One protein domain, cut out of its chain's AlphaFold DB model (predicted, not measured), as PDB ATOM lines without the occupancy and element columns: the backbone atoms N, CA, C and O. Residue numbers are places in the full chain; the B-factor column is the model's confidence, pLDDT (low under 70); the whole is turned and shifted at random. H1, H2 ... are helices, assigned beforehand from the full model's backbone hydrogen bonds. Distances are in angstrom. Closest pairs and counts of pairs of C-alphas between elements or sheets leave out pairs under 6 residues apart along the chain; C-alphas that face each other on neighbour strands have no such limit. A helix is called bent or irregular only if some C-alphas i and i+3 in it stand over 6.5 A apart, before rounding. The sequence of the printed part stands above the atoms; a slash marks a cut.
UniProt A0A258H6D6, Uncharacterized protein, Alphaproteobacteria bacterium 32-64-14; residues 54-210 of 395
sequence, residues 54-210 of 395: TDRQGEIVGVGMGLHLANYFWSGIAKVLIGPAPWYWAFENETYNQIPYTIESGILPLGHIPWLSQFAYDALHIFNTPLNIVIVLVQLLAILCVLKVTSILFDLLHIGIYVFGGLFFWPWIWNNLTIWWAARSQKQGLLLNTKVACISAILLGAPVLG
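This is residues 54 to 210 of the 395 residues of an uncharacterized protein of Alphaproteobacteria bacterium 32-64-14 (UniProt A0A258H6D6). Four helices, H1, H4b, H5 and H6, make an up-and-down bundle, each running against the one before it; the ring is not fully closed, for H6 and H1 come close without clearly touching. The hairpin of H3 and H4a lies across one end, H7 packs on H1 towards the other, and short H2 packs on H1 and H4b. The printed part has 157 residues with seven named helices, H1 to H7 in chain order, and no named strand; the class is all helix. The whole is compact, with a radius of gyration of the C-alphas of 17.5 A and spans of 54 by 36 by 25 A.

H1, residues 54 to 81, has a kink of 40 degrees near residue 68. With residues 79 to 81 alone it touches H2, residues 88 to 92; the closest C-alphas, of Lys 79 and Trp 89, are 5.7 A apart. H4, residues 114 to 144, is the hub, touching 5 other helices; by its hydrogen bonds it was assigned as one helix, but it is bent, with C-alphas 126 and 129 8.2 A apart. Its arms, H4a, residues 114 to 126, and H4b, residues 129 to 144, are about perpendicular at 75 degrees. H3, residues 95 to 104, and H4a form a helical hairpin at a shallow tilt of 20 degrees, closest at the C-alphas of Tyr 96 and Leu 124, 5.4 A. H1 touches H4b with residues 69 to 80 alone, at a shallow tilt of 27 degrees, opposite ways, with the C-alphas of Gly 76 and Gln 139 closest at 4.8 A. H4b and H5, residues 148 to 165, form a hairpin at 37 degrees, only just steep, closest at the C-alphas of Ala 142 and Thr 150, 6.9 A. H5 and H6, residues 170 to 185, form another at a shallow 17 degrees, closest at the C-alphas of Ser 151 and Asn 176, 5.1 A. H7, residues 192 to 204, touches H1 at a steep tilt of 38 degrees, the same way, closest at the C-alphas of Gly 66 and Cys 198, 4.1 A. H4b and H6 are apart. Every O i to N i+4 pair is within hydrogen-bond range in H2, H4a, H6 and H7; the figures are 22 of 24 in H1, 3 of 6 in H3, 9 of 12 in H4b and 13 of 14 in H5.

H1 begins at C-alpha 54 (55.246, 14.298, 82.062) and is 39.0 A long. H4b measures 23.6 A, H5 26.0 A and H6 22.3 A. H7 ends at C-alpha 204 (72.600, 27.995, 89.782).

The C-alphas farthest apart, of Thr 54 and Pro 114, are 54.5 A apart. The printed part has no cut and no long link. Residues 145 to 147 have pLDDT under 70; the mean of the printed part is 91.2.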
ATOM      1  N   THR A  54      53.956  14.854  82.493       83.06
ATOM      2  CA  THR A  54      55.246  14.298  82.062       83.06
ATOM      3  C   THR A  54      56.301  15.379  81.861       83.06
ATOM      4  O   THR A  54      57.466  15.165  82.188       83.06
ATOM      5  N   ASP A  55      55.892  16.558  81.393       86.12
ATOM      6  CA  ASP A  55      56.786  17.694  81.174       86.12
ATOM      7  C   ASP A  55      57.377  18.171  82.505       86.12
ATOM      8  O   ASP A  55      58.585  18.386  82.612       86.12
ATOM      9  N   ARG A  56      56.549  18.259  83.552       86.38
ATOM     10  CA  ARG A  56      56.974  18.705  84.891       86.38
ATOM     11  C   ARG A  56      57.829  17.670  85.603       86.38
ATOM     12  O   ARG A  56      58.830  18.018  86.222       86.38
ATOM     13  N   GLN A  57      57.495  16.392  85.459       82.81
ATOM     14  CA  GLN A  57      58.366  15.313  85.926       82.81
ATOM     15  C   GLN A  57      59.722  15.352  85.209       82.81
ATOM     16  O   GLN A  57      60.762  15.179  85.842       82.81
ATOM     17  N   GLY A  58      59.721  15.662  83.910       84.62
ATOM     18  CA  GLY A  58      60.925  15.896  83.126       84.62
ATOM     19  C   GLY A  58      61.769  17.063  83.643       84.62
ATOM     20  O   GLY A  58      62.988  16.930  83.710       84.62
ATOM     21  N   GLU A  59      61.167  18.192  84.016       88.62
ATOM     22  CA  GLU A  59      61.879  19.333  84.618       88.62
ATOM     23  C   GLU A  59      62.546  18.943  85.936       88.62
ATOM     24  O   GLU A  59      63.724  19.223  86.139       88.62
ATOM     25  N   ILE A  60      61.819  18.231  86.797       84.00
ATOM     26  CA  ILE A  60      62.320  17.754  88.087       84.00
ATOM     27  C   ILE A  60      63.526  16.818  87.913       84.00
ATOM     28  O   ILE A  60      64.538  16.960  88.603       84.00
ATOM     29  N   VAL A  61      63.448  15.882  86.963       82.69
ATOM     30  CA  VAL A  61      64.579  15.010  86.608       82.69
ATOM     31  C   VAL A  61      65.749  15.833  86.070       82.69
ATOM     32  O   VAL A  61      66.891  15.593  86.465       82.69
ATOM     33  N   GLY A  62      65.471  16.826  85.222       86.62
ATOM     34  CA  GLY A  62      66.466  17.764  84.707       86.62
ATOM     35  C   GLY A  62      67.212  18.483  85.827       86.62
ATOM     36  O   GLY A  62      68.438  18.492  85.820       86.62
ATOM     37  N   VAL A  63      66.497  18.994  86.834       87.06
ATOM     38  CA  VAL A  63      67.108  19.595  88.029       87.06
ATOM     39  C   VAL A  63      68.018  18.591  88.736       87.06
ATOM     40  O   VAL A  63      69.176  18.909  88.979       87.06
ATOM     41  N   GLY A  64      67.550  17.368  89.007       83.31
ATOM     42  CA  GLY A  64      68.369  16.338  89.661       83.31
ATOM     43  C   GLY A  64      69.665  16.016  88.905       83.31
ATOM     44  O   GLY A  64      70.736  15.966  89.508       83.31
ATOM     45  N   MET A  65      69.583  15.864  87.578       85.88
ATOM     46  CA  MET A  65      70.759  15.687  86.716       85.88
ATOM     47  C   MET A  65      71.687  16.906  86.780       85.88
ATOM     48  O   MET A  65      72.897  16.751  86.926       85.88
ATOM     49  N   GLY A  66      71.127  18.115  86.721       88.62
ATOM     50  CA  GLY A  66      71.892  19.357  86.750       88.62
ATOM     51  C   GLY A  66      72.621  19.590  88.069       88.62
ATOM     52  O   GLY A  66      73.782  19.977  88.041       88.62
ATOM     53  N   LEU A  67      72.009  19.268  89.212       86.56
ATOM     54  CA  LEU A  67      72.664  19.338  90.526       86.56
ATOM     55  C   LEU A  67      73.902  18.432  90.591       86.56
ATOM     56  O   LEU A  67      74.931  18.828  91.135       86.56
ATOM     57  N   HIS A  68      73.825  17.229  90.012       87.31
ATOM     58  CA  HIS A  68      74.966  16.321  89.939       87.31
ATOM     59  C   HIS A  68      76.047  16.849  88.986       87.31
ATOM     60  O   HIS A  68      77.208  16.977  89.383       87.31
ATOM     61  N   LEU A  69      75.661  17.222  87.762       90.19
ATOM     62  CA  LEU A  69      76.581  17.694  86.726       90.19
ATOM     63  C   LEU A  69      77.222  19.053  87.041       90.19
ATOM     64  O   LEU A  69      78.317  19.335  86.550       90.19
ATOM     65  N   ALA A  70      76.598  19.860  87.904       91.25
ATOM     66  CA  ALA A  70      77.162  21.107  88.412       91.25
ATOM     67  C   ALA A  70      78.545  20.894  89.042       91.25
ATOM     68  O   ALA A  70      79.427  21.729  88.863       91.25
ATOM     69  N   ASN A  71      78.758  19.759  89.722       90.56
ATOM     70  CA  ASN A  71      80.040  19.436  90.354       90.56
ATOM     71  C   ASN A  71      81.171  19.308  89.328       90.56
ATOM     72  O   ASN A  71      82.285  19.750  89.593       90.56
ATOM     73  N   TYR A  72      80.889  18.746  88.149       93.31
ATOM     74  CA  TYR A  72      81.865  18.662  87.064       93.31
ATOM     75  C   TYR A  72      82.085  20.022  86.417       93.31
ATOM     76  O   TYR A  72      83.228  20.455  86.300       93.31
ATOM     77  N   PHE A  73      80.998  20.711  86.054       95.38
ATOM     78  CA  PHE A  73      81.076  21.997  85.364       95.38
ATOM     79  C   PHE A  73      81.873  23.025  86.171       95.38
ATOM     80  O   PHE A  73      82.846  23.589  85.670       95.38
ATOM     81  N   TRP A  74      81.512  23.221  87.440       95.50
ATOM     82  CA  TRP A  74      82.163  24.210  88.293       95.50
ATOM     83  C   TRP A  74      83.569  23.801  88.726       95.50
ATOM     84  O   TRP A  74      84.411  24.678  88.874       95.50
ATOM     85  N   SER A  75      83.883  22.504  88.810       95.75
ATOM     86  CA  SER A  75      85.276  22.055  88.958       95.75
ATOM     87  C   SER A  75      86.117  22.333  87.707       95.75
ATOM     88  O   SER A  75      87.299  22.648  87.829       95.75
ATOM     89  N   GLY A  76      85.522  22.265  86.510       97.38
ATOM     90  CA  GLY A  76      86.174  22.675  85.264       97.38
ATOM     91  C   GLY A  76      86.453  24.177  85.244       97.38
ATOM     92  O   GLY A  76      87.575  24.593  84.966       97.38
ATOM     93  N   ILE A  77      85.464  24.991  85.628       98.00
ATOM     94  CA  ILE A  77      85.633  26.444  85.780       98.00
ATOM     95  C   ILE A  77      86.696  26.769  86.838       98.00
ATOM     96  O   ILE A  77      87.566  27.596  86.583       98.00
ATOM     97  N   ALA A  78      86.689  26.088  87.986       97.12
ATOM     98  CA  ALA A  78      87.694  26.268  89.030       97.12
ATOM     99  C   ALA A  78      89.120  26.048  88.496       97.12
ATOM    100  O   ALA A  78      90.004  26.859  88.757       97.12
ATOM    101  N   LYS A  79      89.339  24.999  87.689       98.00
ATOM    102  CA  LYS A  79      90.641  24.723  87.054       98.00
ATOM    103  C   LYS A  79      91.031  25.779  86.029       98.00
ATOM    104  O   LYS A  79      92.196  26.145  85.944       98.00
ATOM    105  N   VAL A  80      90.070  26.309  85.274       98.19
ATOM    106  CA  VAL A  80      90.343  27.433  84.367       98.19
ATOM    107  C   VAL A  80      90.827  28.659  85.151       98.19
ATOM    108  O   VAL A  80      91.644  29.397  84.617       98.19
ATOM    109  N   LEU A  81      90.372  28.862  86.394       96.69
ATOM    110  CA  LEU A  81      90.554  30.112  87.142       96.69
ATOM    111  C   LEU A  81      91.600  30.094  88.275       96.69
ATOM    112  O   LEU A  81      91.935  31.166  88.763       96.69
ATOM    113  N   ILE A  82      92.102  28.939  88.728       94.56
ATOM    114  CA  ILE A  82      92.983  28.857  89.918       94.56
ATOM    115  C   ILE A  82      94.375  29.497  89.738       94.56
ATOM    116  O   ILE A  82      95.063  29.767  90.719       94.56
ATOM    117  N   GLY A  83      94.805  29.752  88.502       94.81
ATOM    118  CA  GLY A  83      96.106  30.358  88.214       94.81
ATOM    119  C   GLY A  83      96.036  31.830  87.791       94.81
ATOM    120  O   GLY A  83      94.953  32.399  87.656       94.81
ATOM    121  N   PRO A  84      97.196  32.455  87.519       96.06
ATOM    122  CA  PRO A  84      97.286  33.858  87.102       96.06
ATOM    123  C   PRO A  84      96.636  34.148  85.739       96.06
ATOM    124  O   PRO A  84      96.383  35.308  85.414       96.06
ATOM    125  N   ALA A  85      96.364  33.117  84.935       96.81
ATOM    126  CA  ALA A  85      95.698  33.232  83.644       96.81
ATOM    127  C   ALA A  85      94.715  32.068  83.417       96.81
ATOM    128  O   ALA A  85      94.915  30.979  83.969       96.81
ATOM    129  N   PRO A  86      93.684  32.254  82.567       97.69
ATOM    130  CA  PRO A  86      92.831  31.160  82.126       97.69
ATOM    131  C   PRO A  86      93.657  29.989  81.595       97.69
ATOM    132  O   PRO A  86      94.598  30.202  80.837       97.69
ATOM    133  N   TRP A  87      93.271  28.764  81.959       97.44
ATOM    134  CA  TRP A  87      93.943  27.516  81.560       97.44
ATOM    135  C   TRP A  87      95.320  27.267  82.170       97.44
ATOM    136  O   TRP A  87      95.900  26.226  81.876       97.44
ATOM    137  N   TYR A  88      95.816  28.133  83.055       98.00
ATOM    138  CA  TYR A  88      97.108  27.927  83.712       98.00
ATOM    139  C   TYR A  88      97.218  26.533  84.349       98.00
ATOM    140  O   TYR A  88      98.191  25.828  84.118       98.00
ATOM    141  N   TRP A  89      96.169  26.069  85.040       98.06
ATOM    142  CA  TRP A  89      96.126  24.708  85.588       98.06
ATOM    143  C   TRP A  89      96.359  23.628  84.527       98.06
ATOM    144  O   TRP A  89      97.061  22.660  84.774       98.06
ATOM    145  N   ALA A  90      95.795  23.779  83.328       98.19
ATOM    146  CA  ALA A  90      95.926  22.750  82.306       98.19
ATOM    147  C   ALA A  90      97.360  22.633  81.764       98.19
ATOM    148  O   ALA A  90      97.786  21.540  81.392       98.19
ATOM    149  N   PHE A  91      98.090  23.748  81.730       98.19
ATOM    150  CA  PHE A  91      99.452  23.806  81.205       98.19
ATOM    151  C   PHE A  91     100.514  23.507  82.260       98.19
ATOM    152  O   PHE A  91     101.466  22.799  81.949       98.19
ATOM    153  N   GLU A  92     100.312  23.973  83.490       97.38
ATOM    154  CA  GLU A  92     101.355  24.005  84.521       97.38
ATOM    155  C   GLU A  92     101.135  22.995  85.651       97.38
ATOM    156  O   GLU A  92     102.023  22.798  86.474       97.38
ATOM    157  N   ASN A  93      99.962  22.360  85.743       97.75
ATOM    158  CA  ASN A  93      99.725  21.373  86.790       97.75
ATOM    159  C   ASN A  93     100.389  20.031  86.460       97.75
ATOM    160  O   ASN A  93     100.091  19.419  85.434       97.75
ATOM    161  N   GLU A  94     101.220  19.523  87.359       97.00
ATOM    162  CA  GLU A  94     101.985  18.287  87.188       97.00
ATOM    163  C   GLU A  94     101.238  17.074  87.772       97.00
ATOM    164  O   GLU A  94     101.633  16.495  88.784       97.00
ATOM    165  N   THR A  95     100.141  16.649  87.133       96.69
ATOM    166  CA  THR A  95      99.256  15.592  87.681       96.69
ATOM    167  C   THR A  95      99.955  14.253  87.947       96.69
ATOM    168  O   THR A  95      99.518  13.484  88.805       96.69
ATOM    169  N   TYR A  96     101.067  13.969  87.263       97.00
ATOM    170  CA  TYR A  96     101.877  12.770  87.492       97.00
ATOM    171  C   TYR A  96     102.517  12.723  88.890       97.00
ATOM    172  O   TYR A  96     102.822  11.628  89.368       97.00
ATOM    173  N   ASN A  97     102.659  13.861  89.584       96.94
ATOM    174  CA  ASN A  97     103.171  13.929  90.960       96.94
ATOM    175  C   ASN A  97     102.301  13.147  91.958       96.94
ATOM    176  O   ASN A  97     102.785  12.722  93.009       96.94
ATOM    177  N   GLN A  98     101.039  12.874  91.608       96.00
ATOM    178  CA  GLN A  98     100.144  12.052  92.419       96.00
ATOM    179  C   GLN A  98     100.607  10.602  92.555       96.00
ATOM    180  O   GLN A  98     100.404   9.990  93.603       96.00
ATOM    181  N   ILE A  99     101.233  10.022  91.528       97.50
ATOM    182  CA  ILE A  99     101.614   8.602  91.540       97.50
ATOM    183  C   ILE A  99     102.558   8.276  92.704       97.50
ATOM    184  O   ILE A  99     102.195   7.435  93.529       97.50
ATOM    185  N   PRO A 100     103.734   8.918  92.850       97.44
ATOM    186  CA  PRO A 100     104.634   8.564  93.943       97.44
ATOM    187  C   PRO A 100     104.020   8.845  95.322       97.44
ATOM    188  O   PRO A 100     104.191   8.041  96.239       97.44
ATOM    189  N   TYR A 101     103.235   9.918  95.466       96.75
ATOM    190  CA  TYR A 101     102.535  10.208  96.718       96.75
ATOM    191  C   TYR A 101     101.510   9.127  97.090       96.75
ATOM    192  O   TYR A 101     101.386   8.750  98.256       96.75
ATOM    193  N   THR A 102     100.749   8.629  96.115       97.12
ATOM    194  CA  THR A 102      99.651   7.675  96.336       97.12
ATOM    195  C   THR A 102     100.141   6.237  96.481       97.12
ATOM    196  O   THR A 102      99.517   5.467  97.216       97.12
ATOM    197  N   ILE A 103     101.278   5.879  95.867       97.75
ATOM    198  CA  ILE A 103     102.027   4.660  96.215       97.75
ATOM    199  C   ILE A 103     102.447   4.749  97.670       97.75
ATOM    200  O   ILE A 103     102.151   3.849  98.451       97.75
ATOM    201  N   GLU A 104     103.073   5.861  98.055       96.38
ATOM    202  CA  GLU A 104     103.552   6.012  99.415       96.38
ATOM    203  C   GLU A 104     102.407   6.008 100.431       96.38
ATOM    204  O   GLU A 104     102.472   5.323 101.446       96.38
ATOM    205  N   SER A 105     101.311   6.705 100.152       95.88
ATOM    206  CA  SER A 105     100.104   6.687 100.988       95.88
ATOM    207  C   SER A 105      99.405   5.319 101.001       95.88
ATOM    208  O   SER A 105      98.453   5.114 101.755       95.88
ATOM    209  N   GLY A 106      99.861   4.373 100.176       96.94
ATOM    210  CA  GLY A 106      99.354   3.013 100.102       96.94
ATOM    211  C   GLY A 106      97.962   2.912  99.482       96.94
ATOM    212  O   GLY A 106      97.211   2.012  99.840       96.94
ATOM    213  N   ILE A 107      97.579   3.836  98.597       96.88
ATOM    214  CA  ILE A 107      96.235   3.872  97.985       96.88
ATOM    215  C   ILE A 107      96.249   3.693  96.464       96.88
ATOM    216  O   ILE A 107      95.192   3.485  95.873       96.88
ATOM    217  N   LEU A 108      97.416   3.743  95.808       97.56
ATOM    218  CA  LEU A 108      97.486   3.546  94.359       97.56
ATOM    219  C   LEU A 108      97.218   2.071  93.995       97.56
ATOM    220  O   LEU A 108      97.998   1.206  94.408       97.56
ATOM    221  N   PRO A 109      96.202   1.742  93.171       97.06
ATOM    222  CA  PRO A 109      95.860   0.357  92.837       97.06
ATOM    223  C   PRO A 109      97.002  -0.391  92.151       97.06
ATOM    224  O   PRO A 109      97.248  -1.558  92.449       97.06
ATOM    225  N   LEU A 110      97.738   0.294  91.274       96.88
ATOM    226  CA  LEU A 110      98.855  -0.272  90.518       96.88
ATOM    227  C   LEU A 110     100.195  -0.222  91.271       96.88
ATOM    228  O   LEU A 110     101.176  -0.780  90.784       96.88
ATOM    229  N   GLY A 111     100.240   0.399  92.458       97.38
ATOM    230  CA  GLY A 111     101.483   0.720  93.172       97.38
ATOM    231  C   GLY A 111     102.354  -0.481  93.544       97.38
ATOM    232  O   GLY A 111     103.567  -0.355  93.647       97.38
ATOM    233  N   HIS A 112     101.750  -1.657  93.708       97.25
ATOM    234  CA  HIS A 112     102.448  -2.907  94.021       97.25
ATOM    235  C   HIS A 112     103.117  -3.562  92.799       97.25
ATOM    236  O   HIS A 112     103.765  -4.596  92.931       97.25
ATOM    237  N   ILE A 113     102.954  -2.988  91.599       98.06
ATOM    238  CA  ILE A 113     103.543  -3.467  90.345       98.06
ATOM    239  C   ILE A 113     104.538  -2.399  89.854       98.06
ATOM    240  O   ILE A 113     104.126  -1.465  89.156       98.06
ATOM    241  N   PRO A 114     105.843  -2.502  90.187       97.81
ATOM    242  CA  PRO A 114     106.805  -1.415  89.971       97.81
ATOM    243  C   PRO A 114     106.914  -0.958  88.513       97.81
ATOM    244  O   PRO A 114     106.788   0.231  88.226       97.81
ATOM    245  N   TRP A 115     107.063  -1.891  87.565       98.19
ATOM    246  CA  TRP A 115     107.196  -1.548  86.142       98.19
ATOM    247  C   TRP A 115     105.959  -0.822  85.598       98.19
ATOM    248  O   TRP A 115     106.081   0.071  84.764       98.19
ATOM    249  N   LEU A 116     104.767  -1.189  86.078       97.94
ATOM    250  CA  LEU A 116     103.510  -0.607  85.624       97.94
ATOM    251  C   LEU A 116     103.292   0.774  86.247       97.94
ATOM    252  O   LEU A 116     102.825   1.680  85.563       97.94
ATOM    253  N   SER A 117     103.677   0.946  87.512       98.06
ATOM    254  CA  SER A 117     103.687   2.250  88.178       98.06
ATOM    255  C   SER A 117     104.652   3.221  87.499       98.06
ATOM    256  O   SER A 117     104.278   4.363  87.242       98.06
ATOM    257  N   GLN A 118     105.854   2.758  87.137       98.31
ATOM    258  CA  GLN A 118     106.817   3.558  86.378       98.31
ATOM    259  C   GLN A 118     106.275   3.920  84.994       98.31
ATOM    260  O   GLN A 118     106.276   5.086  84.623       98.31
ATOM    261  N   PHE A 119     105.743   2.939  84.259       98.19
ATOM    262  CA  PHE A 119     105.137   3.181  82.953       98.19
ATOM    263  C   PHE A 119     103.999   4.207  83.028       98.19
ATOM    264  O   PHE A 119     103.926   5.105  82.193       98.19
ATOM    265  N   ALA A 120     103.121   4.096  84.029       97.94
ATOM    266  CA  ALA A 120     102.034   5.045  84.244       97.94
ATOM    267  C   ALA A 120     102.560   6.456  84.543       97.94
ATOM    268  O   ALA A 120     102.055   7.423  83.974       97.94
ATOM    269  N   TYR A 121     103.587   6.571  85.387       98.19
ATOM    270  CA  TYR A 121     104.246   7.837  85.702       98.19
ATOM    271  C   TYR A 121     104.864   8.485  84.464       98.19
ATOM    272  O   TYR A 121     104.549   9.633  84.159       98.19
ATOM    273  N   ASP A 122     105.655   7.736  83.696       98.31
ATOM    274  CA  ASP A 122     106.308   8.233  82.484       98.31
ATOM    275  C   ASP A 122     105.277   8.629  81.414       98.31
ATOM    276  O   ASP A 122     105.401   9.671  80.769       98.31
ATOM    277  N   ALA A 123     104.219   7.829  81.245       97.81
ATOM    278  CA  ALA A 123     103.141   8.129  80.310       97.81
ATOM    279  C   ALA A 123     102.391   9.409  80.700       97.81
ATOM    280  O   ALA A 123     102.166  10.264  79.842       97.81
ATOM    281  N   LEU A 124     102.027   9.577  81.977       97.12
ATOM    282  CA  LEU A 124     101.389  10.811  82.438       97.12
ATOM    283  C   LEU A 124     102.323  12.005  82.329       97.12
ATOM    284  O   LEU A 124     101.857  13.070  81.960       97.12
ATOM    285  N   HIS A 125     103.622  11.841  82.572       97.12
ATOM    286  CA  HIS A 125     104.595  12.909  82.379       97.12
ATOM    287  C   HIS A 125     104.652  13.366  80.910       97.12
ATOM    288  O   HIS A 125     104.649  14.563  80.629       97.12
ATOM    289  N   ILE A 126     104.641  12.432  79.950       98.00
ATOM    290  CA  ILE A 126     104.644  12.741  78.507       98.00
ATOM    291  C   ILE A 126     103.324  13.383  78.058       98.00
ATOM    292  O   ILE A 126     103.326  14.327  77.266       98.00
ATOM    293  N   PHE A 127     102.190  12.875  78.542       97.94
ATOM    294  CA  PHE A 127     100.857  13.305  78.111       97.94
ATOM    295  C   PHE A 127     100.184  14.298  79.069       97.94
ATOM    296  O   PHE A 127      98.997  14.576  78.891       97.94
ATOM    297  N   ASN A 128     100.914  14.858  80.038       97.81
ATOM    298  CA  ASN A 128     100.362  15.658  81.137       97.81
ATOM    299  C   ASN A 128      99.459  16.790  80.632       97.81
ATOM    300  O   ASN A 128      98.260  16.813  80.900       97.81
ATOM    301  N   THR A 129     100.010  17.694  79.821       98.38
ATOM    302  CA  THR A 129      99.273  18.850  79.302       98.38
ATOM    303  C   THR A 129      98.082  18.446  78.413       98.38
ATOM    304  O   THR A 129      96.975  18.923  78.670       98.38
ATOM    305  N   PRO A 130      98.223  17.549  77.408       98.25
ATOM    306  CA  PRO A 130      97.068  17.053  76.655       98.25
ATOM    307  C   PRO A 130      95.960  16.462  77.535       98.25
ATOM    308  O   PRO A 130      94.786  16.769  77.323       98.25
ATOM    309  N   LEU A 131      96.312  15.640  78.529       97.56
ATOM    310  CA  LEU A 131      95.340  15.024  79.431       97.56
ATOM    311  C   LEU A 131      94.653  16.071  80.301       97.56
ATOM    312  O   LEU A 131      93.429  16.060  80.389       97.56
ATOM    313  N   ASN A 132      95.393  17.022  80.865       98.44
ATOM    314  CA  ASN A 132      94.821  18.105  81.658       98.44
ATOM    315  C   ASN A 132      93.836  18.960  80.853       98.44
ATOM    316  O   ASN A 132      92.750  19.281  81.343       98.44
ATOM    317  N   ILE A 133      94.164  19.283  79.597       98.50
ATOM    318  CA  ILE A 133      93.249  19.982  78.686       98.50
ATOM    319  C   ILE A 133      91.978  19.153  78.476       98.50
ATOM    320  O   ILE A 133      90.872  19.684  78.597       98.50
ATOM    321  N   VAL A 134      92.112  17.849  78.206       97.19
ATOM    322  CA  VAL A 134      90.964  16.945  78.045       97.19
ATOM    323  C   VAL A 134      90.121  16.889  79.321       97.19
ATOM    324  O   VAL A 134      88.900  16.972  79.223       97.19
ATOM    325  N   ILE A 135      90.733  16.815  80.506       97.06
ATOM    326  CA  ILE A 135      90.031  16.820  81.800       97.06
ATOM    327  C   ILE A 135      89.169  18.077  81.931       97.06
ATOM    328  O   ILE A 135      87.973  17.971  82.211       97.06
ATOM    329  N   VAL A 136      89.749  19.258  81.699       97.88
ATOM    330  CA  VAL A 136      89.022  20.533  81.792       97.88
ATOM    331  C   VAL A 136      87.903  20.592  80.752       97.88
ATOM    332  O   VAL A 136      86.770  20.918  81.099       97.88
ATOM    333  N   LEU A 137      88.169  20.218  79.498       96.25
ATOM    334  CA  LEU A 137      87.149  20.203  78.446       96.25
ATOM    335  C   LEU A 137      85.995  19.254  78.781       96.25
ATOM    336  O   LEU A 137      84.839  19.660  78.701       96.25
ATOM    337  N   VAL A 138      86.281  18.021  79.207       94.56
ATOM    338  CA  VAL A 138      85.260  17.042  79.618       94.56
ATOM    339  C   VAL A 138      84.426  17.586  80.777       94.56
ATOM    340  O   VAL A 138      83.200  17.480  80.744       94.56
ATOM    341  N   GLN A 139      85.057  18.233  81.762       95.25
ATOM    342  CA  GLN A 139      84.361  18.888  82.873       95.25
ATOM    343  C   GLN A 139      83.450  20.030  82.401       95.25
ATOM    344  O   GLN A 139      82.287  20.085  82.800       95.25
ATOM    345  N   LEU A 140      83.914  20.891  81.495       95.31
ATOM    346  CA  LEU A 140      83.105  21.979  80.935       95.31
ATOM    347  C   LEU A 140      81.952  21.466  80.056       95.31
ATOM    348  O   LEU A 140      80.872  22.059  80.056       95.31
ATOM    349  N   LEU A 141      82.124  20.330  79.371       92.69
ATOM    350  CA  LEU A 141      81.065  19.679  78.588       92.69
ATOM    351  C   LEU A 141      79.885  19.193  79.446       92.69
ATOM    352  O   LEU A 141      78.826  18.890  78.890       92.69
ATOM    353  N   ALA A 142      80.009  19.174  80.780       92.12
ATOM    354  CA  ALA A 142      78.901  18.895  81.693       92.12
ATOM    355  C   ALA A 142      77.680  19.795  81.441       92.12
ATOM    356  O   ALA A 142      76.549  19.322  81.550       92.12
ATOM    357  N   ILE A 143      77.883  21.058  81.032       91.00
ATOM    358  CA  ILE A 143      76.779  21.985  80.730       91.00
ATOM    359  C   ILE A 143      75.934  21.530  79.541       91.00
ATOM    360  O   ILE A 143      74.740  21.806  79.483       91.00
ATOM    361  N   LEU A 144      76.514  20.768  78.612       85.81
ATOM    362  CA  LEU A 144      75.761  20.221  77.488       85.81
ATOM    363  C   LEU A 144      74.801  19.101  77.926       85.81
ATOM    364  O   LEU A 144      74.022  18.660  77.084       85.81
ATOM    365  N   CYS A 145      74.855  18.691  79.210       64.50
ATOM    366  CA  CYS A 145      73.959  17.902  80.084       64.50
ATOM    367  C   CYS A 145      73.281  16.623  79.526       64.50
ATOM    368  O   CYS A 145      72.721  15.815  80.259       64.50
ATOM    369  N   VAL A 146      73.307  16.381  78.221       61.94
ATOM    370  CA  VAL A 146      72.260  15.604  77.545       61.94
ATOM    371  C   VAL A 146      72.820  14.693  76.455       61.94
ATOM    372  O   VAL A 146      72.074  13.990  75.770       61.94
ATOM    373  N   LEU A 147      74.141  14.646  76.291       62.19
ATOM    374  CA  LEU A 147      74.751  13.616  75.467       62.19
ATOM    375  C   LEU A 147      74.926  12.371  76.332       62.19
ATOM    376  O   LEU A 147      75.614  12.395  77.347       62.19
ATOM    377  N   LYS A 148      74.348  11.248  75.890       71.12
ATOM    378  CA  LYS A 148      74.563   9.917  76.495       71.12
ATOM    379  C   LYS A 148      76.055   9.583  76.652       71.12
ATOM    380  O   LYS A 148      76.422   8.754  77.471       71.12
ATOM    381  N   VAL A 149      76.896  10.229  75.848       77.38
ATOM    382  CA  VAL A 149      78.351  10.094  75.850       77.38
ATOM    383  C   VAL A 149      78.994  10.789  77.056       77.38
ATOM    384  O   VAL A 149      79.977  10.273  77.572       77.38
ATOM    385  N   THR A 150      78.447  11.902  77.563       80.06
ATOM    386  CA  THR A 150      79.110  12.687  78.618       80.06
ATOM    387  C   THR A 150      79.212  11.922  79.939       80.06
ATOM    388  O   THR A 150      80.272  11.932  80.550       80.06
ATOM    389  N   SER A 151      78.172  11.179  80.346       83.38
ATOM    390  CA  SER A 151      78.233  10.325  81.548       83.38
ATOM    391  C   SER A 151      79.319   9.252  81.448       83.38
ATOM    392  O   SER A 151      80.036   9.019  82.412       83.38
ATOM    393  N   ILE A 152      79.494   8.653  80.264       86.62
ATOM    394  CA  ILE A 152      80.560   7.668  80.026       86.62
ATOM    395  C   ILE A 152      81.933   8.339  80.116       86.62
ATOM    396  O   ILE A 152      82.840   7.780  80.721       86.62
ATOM    397  N   LEU A 153      82.098   9.536  79.543       91.12
ATOM    398  CA  LEU A 153      83.356  10.283  79.640       91.12
ATOM    399  C   LEU A 153      83.703  10.632  81.091       91.12
ATOM    400  O   LEU A 153      84.868  10.530  81.468       91.12
ATOM    401  N   PHE A 154      82.714  10.988  81.917       92.12
ATOM    402  CA  PHE A 154      82.941  11.191  83.345       92.12
ATOM    403  C   PHE A 154      83.356   9.899  84.038       92.12
ATOM    404  O   PHE A 154      84.291   9.921  84.826       92.12
ATOM    405  N   ASP A 155      82.735   8.762  83.742       93.19
ATOM    406  CA  ASP A 155      83.135   7.493  84.359       93.19
ATOM    407  C   ASP A 155      84.539   7.066  83.938       93.19
ATOM    408  O   ASP A 155      85.328   6.666  84.790       93.19
ATOM    409  N   LEU A 156      84.899   7.247  82.664       94.81
ATOM    410  CA  LEU A 156      86.270   7.052  82.193       94.81
ATOM    411  C   LEU A 156      87.253   7.977  82.920       94.81
ATOM    412  O   LEU A 156      88.332   7.529  83.303       94.81
ATOM    413  N   LEU A 157      86.869   9.234  83.169       95.00
ATOM    414  CA  LEU A 157      87.659  10.168  83.965       95.00
ATOM    415  C   LEU A 157      87.850   9.666  85.407       95.00
ATOM    416  O   LEU A 157      88.983   9.638  85.878       95.00
ATOM    417  N   HIS A 158      86.796   9.228  86.106       95.06
ATOM    418  CA  HIS A 158      86.929   8.706  87.479       95.06
ATOM    419  C   HIS A 158      87.728   7.407  87.536       95.06
ATOM    420  O   HIS A 158      88.503   7.214  88.467       95.06
ATOM    421  N   ILE A 159      87.558   6.520  86.552       95.94
ATOM    422  CA  ILE A 159      88.358   5.297  86.441       95.94
ATOM    423  C   ILE A 159      89.829   5.668  86.249       95.94
ATOM    424  O   ILE A 159      90.675   5.124  86.949       95.94
ATOM    425  N   GLY A 160      90.134   6.628  85.372       96.12
ATOM    426  CA  GLY A 160      91.488   7.156  85.210       96.12
ATOM    427  C   GLY A 160      92.042   7.716  86.520       96.12
ATOM    428  O   GLY A 160      93.112   7.307  86.956       96.12
ATOM    429  N   ILE A 161      91.283   8.575  87.202       95.31
ATOM    430  CA  ILE A 161      91.653   9.143  88.506       95.31
ATOM    431  C   ILE A 161      91.908   8.048  89.559       95.31
ATOM    432  O   ILE A 161      92.851   8.159  90.337       95.31
ATOM    433  N   TYR A 162      91.127   6.969  89.574       96.31
ATOM    434  CA  TYR A 162      91.352   5.851  90.491       96.31
ATOM    435  C   TYR A 162      92.623   5.070  90.147       96.31
ATOM    436  O   TYR A 162      93.458   4.822  91.013       96.31
ATOM    437  N   VAL A 163      92.784   4.705  88.876       96.44
ATOM    438  CA  VAL A 163      93.914   3.900  88.398       96.44
ATOM    439  C   VAL A 163      95.241   4.639  88.570       96.44
ATOM    440  O   VAL A 163      96.226   4.020  88.968       96.44
ATOM    441  N   PHE A 164      95.257   5.946  88.304       95.19
ATOM    442  CA  PHE A 164      96.469   6.763  88.281       95.19
ATOM    443  C   PHE A 164      96.696   7.605  89.542       95.19
ATOM    444  O   PHE A 164      97.831   7.970  89.820       95.19
ATOM    445  N   GLY A 165      95.649   7.903  90.313       93.69
ATOM    446  CA  GLY A 165      95.721   8.745  91.514       93.69
ATOM    447  C   GLY A 165      95.152   8.100  92.781       93.69
ATOM    448  O   GLY A 165      95.057   8.760  93.808       93.69
ATOM    449  N   GLY A 166      94.716   6.835  92.740       93.88
ATOM    450  CA  GLY A 166      94.208   6.105  93.913       93.88
ATOM    451  C   GLY A 166      92.882   6.600  94.489       93.88
ATOM    452  O   GLY A 166      92.427   6.115  95.524       93.88
ATOM    453  N   LEU A 167      92.229   7.538  93.806       93.19
ATOM    454  CA  LEU A 167      90.989   8.171  94.235       93.19
ATOM    455  C   LEU A 167      89.755   7.445  93.687       93.19
ATOM    456  O   LEU A 167      89.443   7.514  92.498       93.19
ATOM    457  N   PHE A 168      89.009   6.773  94.560       92.56
ATOM    458  CA  PHE A 168      87.870   5.938  94.193       92.56
ATOM    459  C   PHE A 168      86.517   6.650  94.345       92.56
ATOM    460  O   PHE A 168      85.783   6.461  95.314       92.56
ATOM    461  N   PHE A 169      86.141   7.435  93.334       89.06
ATOM    462  CA  PHE A 169      84.854   8.149  93.263       89.06
ATOM    463  C   PHE A 169      83.672   7.260  92.838       89.06
ATOM    464  O   PHE A 169      82.838   7.639  92.012       89.06
ATOM    465  N   TRP A 170      83.564   6.056  93.387       86.62
ATOM    466  CA  TRP A 170      82.524   5.107  92.989       86.62
ATOM    467  C   TRP A 170      81.076   5.615  93.140       86.62
ATOM    468  O   TRP A 170      80.255   5.240  92.300       86.62
ATOM    469  N   PRO A 171      80.719   6.509  94.095       82.94
ATOM    470  CA  PRO A 171      79.368   7.068  94.141       82.94
ATOM    471  C   PRO A 171      79.054   7.970  92.941       82.94
ATOM    472  O   PRO A 171      77.909   8.045  92.500       82.94
ATOM    473  N   TRP A 172      80.065   8.648  92.392       86.44
ATOM    474  CA  TRP A 172      79.927   9.472  91.195       86.44
ATOM    475  C   TRP A 172      79.733   8.576  89.978       86.44
ATOM    476  O   TRP A 172      78.804   8.811  89.211       86.44
ATOM    477  N   ILE A 173      80.519   7.497  89.879       89.12
ATOM    478  CA  ILE A 173      80.356   6.480  88.831       89.12
ATOM    479  C   ILE A 173      78.942   5.891  88.872       89.12
ATOM    480  O   ILE A 173      78.239   5.849  87.866       89.12
ATOM    481  N   TRP A 174      78.468   5.504  90.055       85.81
ATOM    482  CA  TRP A 174      77.112   4.991  90.236       85.81
ATOM    483  C   TRP A 174      76.032   5.978  89.755       85.81
ATOM    484  O   TRP A 174      75.075   5.587  89.075       85.81
ATOM    485  N   ASN A 175      76.175   7.264  90.085       83.00
ATOM    486  CA  ASN A 175      75.224   8.294  89.669       83.00
ATOM    487  C   ASN A 175      75.246   8.530  88.158       83.00
ATOM    488  O   ASN A 175      74.182   8.594  87.542       83.00
ATOM    489  N   ASN A 176      76.428   8.592  87.546       87.69
ATOM    490  CA  ASN A 176      76.572   8.704  86.097       87.69
ATOM    491  C   ASN A 176      75.938   7.515  85.373       87.69
ATOM    492  O   ASN A 176      75.182   7.724  84.423       87.69
ATOM    493  N   LEU A 177      76.155   6.289  85.857       86.75
ATOM    494  CA  LEU A 177      75.513   5.083  85.328       86.75
ATOM    495  C   LEU A 177      73.989   5.137  85.471       86.75
ATOM    496  O   LEU A 177      73.268   4.774  84.540       86.75
ATOM    497  N   THR A 178      73.482   5.634  86.602       82.56
ATOM    498  CA  THR A 178      72.040   5.806  86.832       82.56
ATOM    499  C   THR A 178      71.441   6.833  85.865       82.56
ATOM    500  O   THR A 178      70.409   6.566  85.250       82.56
ATOM    501  N   ILE A 179      72.103   7.980  85.669       81.56
ATOM    502  CA  ILE A 179      71.703   9.017  84.702       81.56
ATOM    503  C   ILE A 179      71.742   8.462  83.279       81.56
ATOM    504  O   ILE A 179      70.788   8.640  82.518       81.56
ATOM    505  N   TRP A 180      72.810   7.750  82.920       84.75
ATOM    506  CA  TRP A 180      72.963   7.126  81.612       84.75
ATOM    507  C   TRP A 180      71.859   6.101  81.342       84.75
ATOM    508  O   TRP A 180      71.232   6.134  80.280       84.75
ATOM    509  N   TRP A 181      71.569   5.222  82.305       83.19
ATOM    510  CA  TRP A 181      70.510   4.223  82.178       83.19
ATOM    511  C   TRP A 181      69.137   4.893  82.071       83.19
ATOM    512  O   TRP A 181      68.360   4.566  81.167       83.19
ATOM    513  N   ALA A 182      68.856   5.894  82.909       78.88
ATOM    514  CA  ALA A 182      67.627   6.680  82.835       78.88
ATOM    515  C   ALA A 182      67.474   7.379  81.472       78.88
ATOM    516  O   ALA A 182      66.412   7.313  80.860       78.88
ATOM    517  N   ALA A 183      68.536   7.984  80.937       78.25
ATOM    518  CA  ALA A 183      68.515   8.634  79.627       78.25
ATOM    519  C   ALA A 183      68.414   7.631  78.462       78.25
ATOM    520  O   ALA A 183      67.861   7.945  77.404       78.25
ATOM    521  N   ARG A 184      68.952   6.415  78.617       81.75
ATOM    522  CA  ARG A 184      68.887   5.350  77.605       81.75
ATOM    523  C   ARG A 184      67.516   4.679  77.547       81.75
ATOM    524  O   ARG A 184      67.116   4.272  76.459       81.75
ATOM    525  N   SER A 185      66.809   4.564  78.671       78.44
ATOM    526  CA  SER A 185      65.479   3.941  78.725       78.44
ATOM    527  C   SER A 185      64.387   4.791  78.058       78.44
ATOM    528  O   SER A 185      63.354   4.259  77.651       78.44
ATOM    529  N   GLN A 186      64.637   6.089  77.860       74.69
ATOM    530  CA  GLN A 186      63.745   6.999  77.143       74.69
ATOM    531  C   GLN A 186      63.886   6.849  75.620       74.69
ATOM    532  O   GLN A 186      64.923   7.172  75.034       74.69
ATOM    533  N   LYS A 187      62.813   6.401  74.950       73.75
ATOM    534  CA  LYS A 187      62.785   6.211  73.485       73.75
ATOM    535  C   LYS A 187      62.800   7.525  72.695       73.75
ATOM    536  O   LYS A 187      63.345   7.555  71.600       73.75
ATOM    537  N   GLN A 188      62.218   8.594  73.241       74.19
ATOM    538  CA  GLN A 188      62.029   9.876  72.543       74.19
ATOM    539  C   GLN A 188      63.114  10.925  72.861       74.19
ATOM    540  O   GLN A 188      63.019  12.068  72.422       74.19
ATOM    541  N   GLY A 189      64.178  10.542  73.581       77.50
ATOM    542  CA  GLY A 189      65.177  11.490  74.085       77.50
ATOM    543  C   GLY A 189      64.625  12.389  75.201       77.50
ATOM    544  O   GLY A 189      63.484  12.235  75.626       77.50
ATOM    545  N   LEU A 190      65.451  13.305  75.719       82.69
ATOM    546  CA  LEU A 190      65.016  14.259  76.748       82.69
ATOM    547  C   LEU A 190      64.286  15.452  76.118       82.69
ATOM    548  O   LEU A 190      64.784  16.041  75.151       82.69
ATOM    549  N   LEU A 191      63.151  15.833  76.711       87.62
ATOM    550  CA  LEU A 191      62.366  17.015  76.339       87.62
ATOM    551  C   LEU A 191      63.171  18.307  76.547       87.62
ATOM    552  O   LEU A 191      64.060  18.366  77.396       87.62
ATOM    553  N   LEU A 192      62.867  19.363  75.782       89.50
ATOM    554  CA  LEU A 192      63.605  20.633  75.848       89.50
ATOM    555  C   LEU A 192      63.581  21.253  77.252       89.50
ATOM    556  O   LEU A 192      64.616  21.703  77.738       89.50
ATOM    557  N   ASN A 193      62.429  21.236  77.917       90.62
ATOM    558  CA  ASN A 193      62.271  21.766  79.268       90.62
ATOM    559  C   ASN A 193      63.125  21.007  80.301       90.62
ATOM    560  O   ASN A 193      63.723  21.645  81.162       90.62
ATOM    561  N   THR A 194      63.294  19.685  80.167       88.94
ATOM    562  CA  THR A 194      64.254  18.902  80.965       88.94
ATOM    563  C   THR A 194      65.681  19.407  80.781       88.94
ATOM    564  O   THR A 194      66.403  19.589  81.761       88.94
ATOM    565  N   LYS A 195      66.098  19.667  79.533       90.50
ATOM    566  CA  LYS A 195      67.451  20.175  79.239       90.50
ATOM    567  C   LYS A 195      67.663  21.562  79.840       90.50
ATOM    568  O   LYS A 195      68.685  21.801  80.474       90.50
ATOM    569  N   VAL A 196      66.687  22.455  79.669       92.62
ATOM    570  CA  VAL A 196      66.726  23.819  80.216       92.62
ATOM    571  C   VAL A 196      66.760  23.791  81.743       92.62
ATOM    572  O   VAL A 196      67.578  24.491  82.336       92.62
ATOM    573  N   ALA A 197      65.936  22.956  82.382       91.44
ATOM    574  CA  ALA A 197      65.937  22.779  83.831       91.44
ATOM    575  C   ALA A 197      67.295  22.276  84.338       91.44
ATOM    576  O   ALA A 197      67.813  22.798  85.323       91.44
ATOM    577  N   CYS A 198      67.914  21.330  83.623       90.81
ATOM    578  CA  CYS A 198      69.259  20.869  83.945       90.81
ATOM    579  C   CYS A 198      70.311  21.973  83.838       90.81
ATOM    580  O   CYS A 198      71.033  22.216  84.801       90.81
ATOM    581  N   ILE A 199      70.392  22.657  82.694       93.19
ATOM    582  CA  ILE A 199      71.370  23.734  82.478       93.19
ATOM    583  C   ILE A 199      71.188  24.825  83.534       93.19
ATOM    584  O   ILE A 199      72.163  25.291  84.116       93.19
ATOM    585  N   SER A 200      69.940  25.184  83.838       93.19
ATOM    586  CA  SER A 200      69.628  26.161  84.882       93.19
ATOM    587  C   SER A 200      70.136  25.694  86.247       93.19
ATOM    588  O   SER A 200      70.794  26.461  86.938       93.19
ATOM    589  N   ALA A 201      69.906  24.431  86.621       91.75
ATOM    590  CA  ALA A 201      70.407  23.872  87.875       91.75
ATOM    591  C   ALA A 201      71.945  23.803  87.930       91.75
ATOM    592  O   ALA A 201      72.519  24.062  88.986       91.75
ATOM    593  N   ILE A 202      72.617  23.528  86.803       93.06
ATOM    594  CA  ILE A 202      74.083  23.604  86.693       93.06
ATOM    595  C   ILE A 202      74.555  25.027  86.988       93.06
ATOM    596  O   ILE A 202      75.397  25.224  87.860       93.06
ATOM    597  N   LEU A 203      73.996  26.023  86.300       93.69
ATOM    598  CA  LEU A 203      74.409  27.423  86.429       93.69
ATOM    599  C   LEU A 203      74.103  28.000  87.819       93.69
ATOM    600  O   LEU A 203      74.929  28.708  88.388       93.69
ATOM    601  N   LEU A 204      72.958  27.640  88.404       93.12
ATOM    602  CA  LEU A 204      72.600  27.995  89.782       93.12
ATOM    603  C   LEU A 204      73.448  27.259  90.832       93.12
ATOM    604  O   LEU A 204      73.441  27.638  92.000       93.12
ATOM    605  N   GLY A 205      74.193  26.231  90.415       88.00
ATOM    606  CA  GLY A 205      75.146  25.498  91.239       88.00
ATOM    607  C   GLY A 205      76.435  26.262  91.569       88.00
ATOM    608  O   GLY A 205      77.308  25.715  92.238       88.00
ATOM    609  N   ALA A 206      76.599  27.495  91.078       90.62
ATOM    610  CA  ALA A 206      77.800  28.280  91.333       90.62
ATOM    611  C   ALA A 206      77.987  28.498  92.849       90.62
ATOM    612  O   ALA A 206      77.072  29.030  93.486       90.62
ATOM    613  N   PRO A 207      79.158  28.182  93.438       84.62
ATOM    614  CA  PRO A 207      79.379  28.346  94.879       84.62
ATOM    615  C   PRO A 207      79.103  29.770  95.386       84.62
ATOM    616  O   PRO A 207      78.528  29.953  96.454       84.62
ATOM    617  N   VAL A 208      79.431  30.774  94.568       85.38
ATOM    618  CA  VAL A 208      79.185  32.209  94.810       85.38
ATOM    619  C   VAL A 208      77.706  32.544  95.040       85.38
ATOM    620  O   VAL A 208      77.401  33.495  95.753       85.38
ATOM    621  N   LEU A 209      76.777  31.779  94.465       84.00
ATOM    622  CA  LEU A 209      75.344  32.044  94.606       84.00
ATOM    623  C   LEU A 209      74.763  31.492  95.912       84.00
ATOM    624  O   LEU A 209      73.674  31.902  96.304       84.00
ATOM    625  N   GLY A 210      75.436  30.542  96.571       78.00
ATOM    626  CA  GLY A 210      74.976  29.944  97.830       78.00
ATOM    627  C   GLY A 210      73.668  29.136  97.747       78.00
ATOM    628  O   GLY A 210      73.180  28.681  98.777       78.00
TER     629      GLY A 210